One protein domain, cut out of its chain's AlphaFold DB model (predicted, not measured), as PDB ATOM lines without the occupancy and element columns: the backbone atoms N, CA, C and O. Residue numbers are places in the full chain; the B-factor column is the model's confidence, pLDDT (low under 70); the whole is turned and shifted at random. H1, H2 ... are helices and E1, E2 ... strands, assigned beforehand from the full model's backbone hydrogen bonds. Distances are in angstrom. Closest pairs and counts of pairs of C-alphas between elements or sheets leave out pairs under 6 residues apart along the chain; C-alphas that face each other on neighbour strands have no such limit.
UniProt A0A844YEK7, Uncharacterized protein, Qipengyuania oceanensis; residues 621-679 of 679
ATOM      1  N   ALA A 621     -79.019 -33.546 145.562       72.31
ATOM      2  CA  ALA A 621     -78.235 -33.119 144.402       72.31
ATOM      3  C   ALA A 621     -76.750 -33.534 144.504       72.31
ATOM      4  O   ALA A 621     -76.175 -34.027 143.530       72.31
ATOM      5  N   LEU A 622     -76.145 -33.411 145.691       78.06
ATOM      6  CA  LEU A 622     -74.782 -33.882 145.952       78.06
ATOM      7  C   LEU A 622     -74.726 -35.416 145.926       78.06
ATOM      8  O   LEU A 622     -73.875 -35.983 145.250       78.06
ATOM      9  N   ALA A 623     -75.680 -36.101 146.562       82.06
ATOM     10  CA  ALA A 623     -75.775 -37.560 146.517       82.06
ATOM     11  C   ALA A 623     -75.973 -38.100 145.083       82.06
ATOM     12  O   ALA A 623     -75.489 -39.183 144.765       82.06
ATOM     13  N   LYS A 624     -76.642 -37.354 144.194       83.56
ATOM     14  CA  LYS A 624     -76.755 -37.672 142.761       83.56
ATOM     15  C   LYS A 624     -75.406 -37.534 142.048       83.56
ATOM     16  O   LYS A 624     -75.025 -38.464 141.343       83.56
ATOM     17  N   LYS A 625     -74.650 -36.453 142.291       83.31
ATOM     18  CA  LYS A 625     -73.270 -36.293 141.784       83.31
ATOM     19  C   LYS A 625     -72.352 -37.423 142.282       83.31
ATOM     20  O   LYS A 625     -71.723 -38.096 141.475       83.31
ATOM     21  N   LEU A 626     -72.373 -37.736 143.580       85.25
ATOM     22  CA  LEU A 626     -71.581 -38.818 144.189       85.25
ATOM     23  C   LEU A 626     -71.975 -40.237 143.728       85.25
ATOM     24  O   LEU A 626     -71.205 -41.176 143.918       85.25
ATOM     25  N   ARG A 627     -73.153 -40.427 143.116       87.00
ATOM     26  CA  ARG A 627     -73.541 -41.681 142.435       87.00
ATOM     27  C   ARG A 627     -73.061 -41.755 140.981       87.00
ATOM     28  O   ARG A 627     -72.987 -42.859 140.458       87.00
ATOM     29  N   ALA A 628     -72.750 -40.621 140.354       86.62
ATOM     30  CA  ALA A 628     -72.269 -40.541 138.971       86.62
ATOM     31  C   ALA A 628     -70.737 -40.649 138.842       86.62
ATOM     32  O   ALA A 628     -70.240 -40.831 137.739       86.62
ATOM     33  N   ILE A 629     -69.997 -40.546 139.952       86.44
ATOM     34  CA  ILE A 629     -68.548 -40.790 139.992       86.44
ATOM     35  C   ILE A 629     -68.274 -42.294 139.820       86.44
ATOM     36  O   ILE A 629     -68.845 -43.116 140.549       86.44
ATOM     37  N   ASP A 630     -67.402 -42.655 138.881       83.56
ATOM     38  CA  ASP A 630     -66.895 -44.022 138.731       83.56
ATOM     39  C   ASP A 630     -65.916 -44.384 139.857       83.56
ATOM     40  O   ASP A 630     -65.260 -43.528 140.444       83.56
ATOM     41  N   GLY A 631     -65.865 -45.669 140.206       84.94
ATOM     42  CA  GLY A 631     -65.066 -46.152 141.330       84.94
ATOM     43  C   GLY A 631     -63.585 -46.323 140.999       84.94
ATOM     44  O   GLY A 631     -63.252 -46.863 139.946       84.94
ATOM     45  N   ILE A 632     -62.725 -45.953 141.943       84.94
ATOM     46  CA  ILE A 632     -61.289 -46.273 141.951       84.94
ATOM     47  C   ILE A 632     -61.087 -47.493 142.872       84.94
ATOM     48  O   ILE A 632     -61.777 -47.613 143.890       84.94
ATOM     49  N   ASP A 633     -60.183 -48.421 142.537       83.69
ATOM     50  CA  ASP A 633     -59.798 -49.496 143.465       83.69
ATOM     51  C   ASP A 633     -58.829 -48.941 144.525       83.69
ATOM     52  O   ASP A 633     -57.996 -48.080 144.250       83.69
ATOM     53  N   LEU A 634     -58.890 -49.457 145.753       81.25
ATOM     54  CA  LEU A 634     -57.979 -49.068 146.834       81.25
ATOM     55  C   LEU A 634     -56.506 -49.385 146.491       81.25
ATOM     56  O   LEU A 634     -55.600 -48.808 147.083       81.25
ATOM     57  N   ALA A 635     -56.271 -50.303 145.548       82.00
ATOM     58  CA  ALA A 635     -54.945 -50.638 145.031       82.00
ATOM     59  C   ALA A 635     -54.400 -49.663 143.965       82.00
ATOM     60  O   ALA A 635     -53.203 -49.718 143.685       82.00
ATOM     61  N   ASP A 636     -55.245 -48.800 143.388       83.25
ATOM     62  CA  ASP A 636     -54.871 -47.836 142.338       83.25
ATOM     63  C   ASP A 636     -54.571 -46.426 142.897       83.25
ATOM     64  O   ASP A 636     -54.214 -45.519 142.144       83.25
ATOM     65  N   ILE A 637     -54.700 -46.234 144.216       82.62
ATOM     66  CA  ILE A 637     -54.310 -44.997 144.912       82.62
ATOM     67  C   ILE A 637     -52.772 -44.854 144.889       82.62
ATOM     68  O   ILE A 637     -52.075 -45.853 145.110       82.62
ATOM     69  N   PRO A 638     -52.213 -43.653 144.628       81.12
ATOM     70  CA  PRO A 638     -50.770 -43.426 144.644       81.12
ATOM     71  C   PRO A 638     -50.103 -43.862 145.956       81.12
ATOM     72  O   PRO A 638     -50.602 -43.620 147.049       81.12
ATOM     73  N   VAL A 639     -48.933 -44.497 145.845       78.69
ATOM     74  CA  VAL A 639     -48.114 -44.896 147.011       78.69
ATOM     75  C   VAL A 639     -47.186 -43.758 147.464       78.69
ATOM     76  O   VAL A 639     -46.718 -43.757 148.600       78.69
ATOM     77  N   ASP A 640     -46.935 -42.793 146.580       74.06
ATOM     78  CA  ASP A 640     -46.167 -41.581 146.848       74.06
ATOM     79  C   ASP A 640     -47.149 -40.444 147.199       74.06
ATOM     80  O   ASP A 640     -47.772 -39.865 146.310       74.06
ATOM     81  N   GLY A 641     -47.308 -40.160 148.496       73.75
ATOM     82  CA  GLY A 641     -48.249 -39.177 149.051       73.75
ATOM     83  C   GLY A 641     -47.997 -38.908 150.544       73.75
ATOM     84  O   GLY A 641     -47.024 -39.415 151.111       73.75
ATOM     85  N   GLU A 642     -48.856 -38.104 151.174       79.62
ATOM     86  CA  GLU A 642     -48.744 -37.707 152.590       79.62
ATOM     87  C   GLU A 642     -49.011 -38.850 153.593       79.62
ATOM     88  O   GLU A 642     -49.669 -39.841 153.280       79.62
ATOM     89  N   GLU A 643     -48.528 -38.716 154.842       81.44
ATOM     90  CA  GLU A 643     -48.684 -39.767 155.879       81.44
ATOM     91  C   GLU A 643     -50.163 -40.035 156.237       81.44
ATOM     92  O   GLU A 643     -50.521 -41.142 156.655       81.44
ATOM     93  N   PHE A 644     -51.036 -39.040 156.046       84.75
ATOM     94  CA  PHE A 644     -52.469 -39.128 156.324       84.75
ATOM     95  C   PHE A 644     -53.288 -38.514 155.181       84.75
ATOM     96  O   PHE A 644     -53.152 -37.331 154.890       84.75
ATOM     97  N   ALA A 645     -54.198 -39.299 154.605       84.88
ATOM     98  CA  ALA A 645     -55.167 -38.860 153.600       84.88
ATOM     99  C   ALA A 645     -56.570 -39.410 153.922       84.88
ATOM    100  O   ALA A 645     -56.723 -40.347 154.717       84.88
ATOM    101  N   LEU A 646     -57.613 -38.836 153.316       87.31
ATOM    102  CA  LEU A 646     -59.002 -39.274 153.500       87.31
ATOM    103  C   LEU A 646     -59.594 -39.823 152.202       87.31
ATOM    104  O   LEU A 646     -59.674 -39.123 151.202       87.31
ATOM    105  N   VAL A 647     -60.105 -41.057 152.234       88.62
ATOM    106  CA  VAL A 647     -60.829 -41.657 151.102       88.62
ATOM    107  C   VAL A 647     -62.341 -41.585 151.300       88.62
ATOM    108  O   VAL A 647     -62.879 -42.047 152.311       88.62
ATOM    109  N   MET A 648     -63.059 -41.036 150.318       86.94
ATOM    110  CA  MET A 648     -64.523 -41.024 150.334       86.94
ATOM    111  C   MET A 648     -65.065 -42.339 149.767       86.94
ATOM    112  O   MET A 648     -64.775 -42.696 148.627       86.94
ATOM    113  N   ILE A 649     -65.897 -43.044 150.541       89.69
ATOM    114  CA  ILE A 649     -66.491 -44.326 150.134       89.69
ATOM    115  C   ILE A 649     -67.997 -44.238 149.867       89.69
ATOM    116  O   ILE A 649     -68.762 -43.656 150.636       89.69
ATOM    117  N   ARG A 650     -68.438 -44.914 148.805       87.81
ATOM    118  CA  ARG A 650     -69.840 -45.199 148.482       87.81
ATOM    119  C   ARG A 650     -70.132 -46.667 148.776       87.81
ATOM    120  O   ARG A 650     -69.348 -47.537 148.417       87.81
ATOM    121  N   ARG A 651     -71.276 -46.952 149.403       87.25
ATOM    122  CA  ARG A 651     -71.810 -48.320 149.515       87.25
ATOM    123  C   ARG A 651     -72.887 -48.528 148.459       87.25
ATOM    124  O   ARG A 651     -73.756 -47.665 148.318       87.25
ATOM    125  N   THR A 652     -72.824 -49.626 147.715       83.94
ATOM    126  CA  THR A 652     -73.851 -49.970 146.719       83.94
ATOM    127  C   THR A 652     -75.059 -50.656 147.382       83.94
ATOM    128  O   THR A 652     -74.952 -51.102 148.529       83.94
ATOM    129  N   PRO A 653     -76.218 -50.766 146.701       77.81
ATOM    130  CA  PRO A 653     -77.356 -51.552 147.189       77.81
ATOM    131  C   PRO A 653     -77.049 -53.049 147.376       77.81
ATOM    132  O   PRO A 653     -77.669 -53.693 148.219       77.81
ATOM    133  N   GLU A 654     -76.085 -53.598 146.630       79.88
ATOM    134  CA  GLU A 654     -75.581 -54.972 146.780       79.88
ATOM    135  C   GLU A 654     -74.744 -55.158 148.060       79.88
ATOM    136  O   GLU A 654     -74.617 -56.276 148.561       79.88
ATOM    137  N   GLY A 655     -74.222 -54.060 148.622       79.31
ATOM    138  CA  GLY A 655     -73.400 -54.033 149.834       79.31
ATOM    139  C   GLY A 655     -71.901 -53.828 149.590       79.31
ATOM    140  O   GLY A 655     -71.142 -53.776 150.561       79.31
ATOM    141  N   ASP A 656     -71.476 -53.680 148.334       83.88
ATOM    142  CA  ASP A 656     -70.077 -53.458 147.970       83.88
ATOM    143  C   ASP A 656     -69.597 -52.055 148.375       83.88
ATOM    144  O   ASP A 656     -70.377 -51.098 148.440       83.88
ATOM    145  N   ILE A 657     -68.298 -51.929 148.664       85.50
ATOM    146  CA  ILE A 657     -67.647 -50.666 149.034       85.50
ATOM    147  C   ILE A 657     -66.817 -50.188 147.844       85.50
ATOM    148  O   ILE A 657     -65.918 -50.889 147.393       85.50
ATOM    149  N   VAL A 658     -67.109 -48.979 147.374       88.25
ATOM    150  CA  VAL A 658     -66.458 -48.324 146.236       88.25
ATOM    151  C   VAL A 658     -65.757 -47.065 146.739       88.25
ATOM    152  O   VAL A 658     -66.403 -46.247 147.397       88.25
ATOM    153  N   VAL A 659     -64.468 -46.880 146.442       88.69
ATOM    154  CA  VAL A 659     -63.779 -45.604 146.696       88.69
ATOM    155  C   VAL A 659     -64.122 -44.637 145.561       88.69
ATOM    156  O   VAL A 659     -64.069 -45.010 144.392       88.69
ATOM    157  N   LEU A 660     -64.529 -43.411 145.899       86.38
ATOM    158  CA  LEU A 660     -64.863 -42.356 144.931       86.38
ATOM    159  C   LEU A 660     -63.689 -41.417 144.633       86.38
ATOM    160  O   LEU A 660     -63.724 -40.693 143.646       86.38
ATOM    161  N   GLY A 661     -62.695 -41.384 145.518       83.62
ATOM    162  CA  GLY A 661     -61.552 -40.489 145.430       83.62
ATOM    163  C   GLY A 661     -60.810 -40.383 146.757       83.62
ATOM    164  O   GLY A 661     -61.359 -40.687 147.825       83.62
ATOM    165  N   GLU A 662     -59.565 -39.944 146.652       86.19
ATOM    166  CA  GLU A 662     -58.708 -39.519 147.751       86.19
ATOM    167  C   GLU A 662     -58.789 -37.995 147.915       86.19
ATOM    168  O   GLU A 662     -58.946 -37.259 146.942       86.19
ATOM    169  N   ILE A 663     -58.693 -37.538 149.160       82.69
ATOM    170  CA  ILE A 663     -58.488 -36.147 149.549       82.69
ATOM    171  C   ILE A 663     -57.150 -36.115 150.289       82.69
ATOM    172  O   ILE A 663     -57.069 -36.502 151.461       82.69
ATOM    173  N   ALA A 664     -56.112 -35.700 149.568       69.12
ATOM    174  CA  ALA A 664     -54.837 -35.279 150.135       69.12
ATOM    175  C   ALA A 664     -54.926 -33.812 150.607       69.12
ATOM    176  O   ALA A 664     -55.910 -33.122 150.336       69.12
ATOM    177  N   ASP A 665     -53.895 -33.358 151.317       70.38
ATOM    178  CA  ASP A 665     -53.556 -31.956 151.620       70.38
ATOM    179  C   ASP A 665     -54.556 -31.106 152.451       70.38
ATOM    180  O   ASP A 665     -54.169 -30.074 153.002       70.38
ATOM    181  N   ASP A 666     -55.802 -31.544 152.677       78.75
ATOM    182  CA  ASP A 666     -56.757 -30.891 153.598       78.75
ATOM    183  C   ASP A 666     -56.500 -31.288 155.068       78.75
ATOM    184  O   ASP A 666     -57.234 -32.069 155.691       78.75
ATOM    185  N   VAL A 667     -55.432 -30.730 155.648       81.81
ATOM    186  CA  VAL A 667     -55.066 -30.921 157.066       81.81
ATOM    187  C   VAL A 667     -56.225 -30.574 158.027       81.81
ATOM    188  O   VAL A 667     -56.490 -31.375 158.933       81.81
ATOM    189  N   PRO A 668     -56.986 -29.467 157.861       81.38
ATOM    190  CA  PRO A 668     -58.154 -29.182 158.698       81.38
ATOM    191  C   PRO A 668     -59.251 -30.257 158.648       81.38
ATOM    192  O   PRO A 668     -59.903 -30.522 159.661       81.38
ATOM    193  N   LEU A 669     -59.516 -30.885 157.499       83.50
ATOM    194  CA  LEU A 669     -60.472 -31.995 157.386       83.50
ATOM    195  C   LEU A 669     -59.913 -33.290 157.977       83.50
ATOM    196  O   LEU A 669     -60.650 -33.981 158.686       83.50
ATOM    197  N   ILE A 670     -58.626 -33.579 157.767       85.75
ATOM    198  CA  ILE A 670     -57.923 -34.712 158.387       85.75
ATOM    199  C   ILE A 670     -58.009 -34.618 159.916       85.75
ATOM    200  O   ILE A 670     -58.440 -35.579 160.554       85.75
ATOM    201  N   GLU A 671     -57.727 -33.459 160.524       84.12
ATOM    202  CA  GLU A 671     -57.894 -33.264 161.972       84.12
ATOM    203  C   GLU A 671     -59.349 -33.442 162.437       84.12
ATOM    204  O   GLU A 671     -59.609 -34.109 163.446       84.12
ATOM    205  N   ARG A 672     -60.317 -32.855 161.714       82.88
ATOM    206  CA  ARG A 672     -61.756 -32.973 162.027       82.88
ATOM    207  C   ARG A 672     -62.230 -34.430 161.965       82.88
ATOM    208  O   ARG A 672     -63.036 -34.844 162.802       82.88
ATOM    209  N   ALA A 673     -61.732 -35.211 161.006       84.94
ATOM    210  CA  ALA A 673     -62.025 -36.632 160.862       84.94
ATOM    211  C   ALA A 673     -61.324 -37.470 161.943       84.94
ATOM    212  O   ALA A 673     -61.981 -38.264 162.618       84.94
ATOM    213  N   ALA A 674     -60.027 -37.249 162.174       85.94
ATOM    214  CA  ALA A 674     -59.242 -37.941 163.193       85.94
ATOM    215  C   ALA A 674     -59.846 -37.761 164.593       85.94
ATOM    216  O   ALA A 674     -60.006 -38.742 165.318       85.94
ATOM    217  N   ARG A 675     -60.286 -36.546 164.948       85.19
ATOM    218  CA  ARG A 675     -60.985 -36.274 166.215       85.19
ATOM    219  C   ARG A 675     -62.265 -37.109 166.344       85.19
ATOM    220  O   ARG A 675     -62.441 -37.802 167.336       85.19
ATOM    221  N   LYS A 676     -63.104 -37.164 165.301       80.94
ATOM    222  CA  LYS A 676     -64.318 -38.011 165.275       80.94
ATOM    223  C   LYS A 676     -64.036 -39.523 165.335       80.94
ATOM    224  O   LYS A 676     -64.934 -40.277 165.703       80.94
ATOM    225  N   ILE A 677     -62.834 -39.970 164.963       80.69
ATOM    226  CA  ILE A 677     -62.406 -41.380 165.013       80.69
ATOM    227  C   ILE A 677     -61.797 -41.741 166.381       80.69
ATOM    228  O   ILE A 677     -61.961 -42.872 166.839       80.69
ATOM    229  N   LEU A 678     -61.102 -40.801 167.029       81.19
ATOM    230  CA  LEU A 678     -60.387 -41.012 168.294       81.19
ATOM    231  C   LEU A 678     -61.249 -40.748 169.544       81.19
ATOM    232  O   LEU A 678     -61.030 -41.418 170.556       81.19
ATOM    233  N   GLY A 679     -62.232 -39.842 169.456       59.97
ATOM    234  CA  GLY A 679     -63.176 -39.481 170.529       59.97
ATOM    235  C   GLY A 679     -62.841 -38.176 171.244       59.97
ATOM    236  O   GLY A 679     -63.059 -38.156 172.474       59.97
TER     237      GLY A 679
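AT A GLANCE: This is residues 621 to 679 of the 679 residues of an uncharacterized protein of Qipengyuania oceanensis (UniProt A0A844YEK7). A two-stranded hairpin, E1 and E2, has H1 toward its turn end and H2 near its open end; the two helices stay apart, and a long loop, residues 629 to 645, runs from H1 to the open end. The 59 printed residues hold H1, E1, E2 and H2 in that order, class mixed, the sheet antiparallel. The whole is loose, radius of gyration of the C-alphas 13.0 A, spanning 30 by 27 by 21 A.

IN THESE COORDINATES: H1, residues 621 to 628, begins at C-alpha 621 (-78.235, -33.119, 144.402). E1 is residues 646 to 651, 16.2 A long, and E2 residues 657 to 663, 17.2 A. H2, residues 667 to 678, 16.0 A, ends at C-alpha 678 (-60.387, -41.012, 168.294).

HOW THE PARTS SIT: E1 and E2 are antiparallel at 154 degrees, with N 648 and O 661 3.0 A apart, within hydrogen-bond range. The closest C-alphas of H1 and E2, Leu 626 and Leu 660, are 7.6 A apart; those of E1 and H2, Leu 646 and Ile 670, 6.8 A. In H1 and H2 every O i to N i+4 pair is within hydrogen-bond range.

THE WHOLE: The printed part has no cut. The link H1 to E1 is long. Residues 664 and 679 have pLDDT under 70.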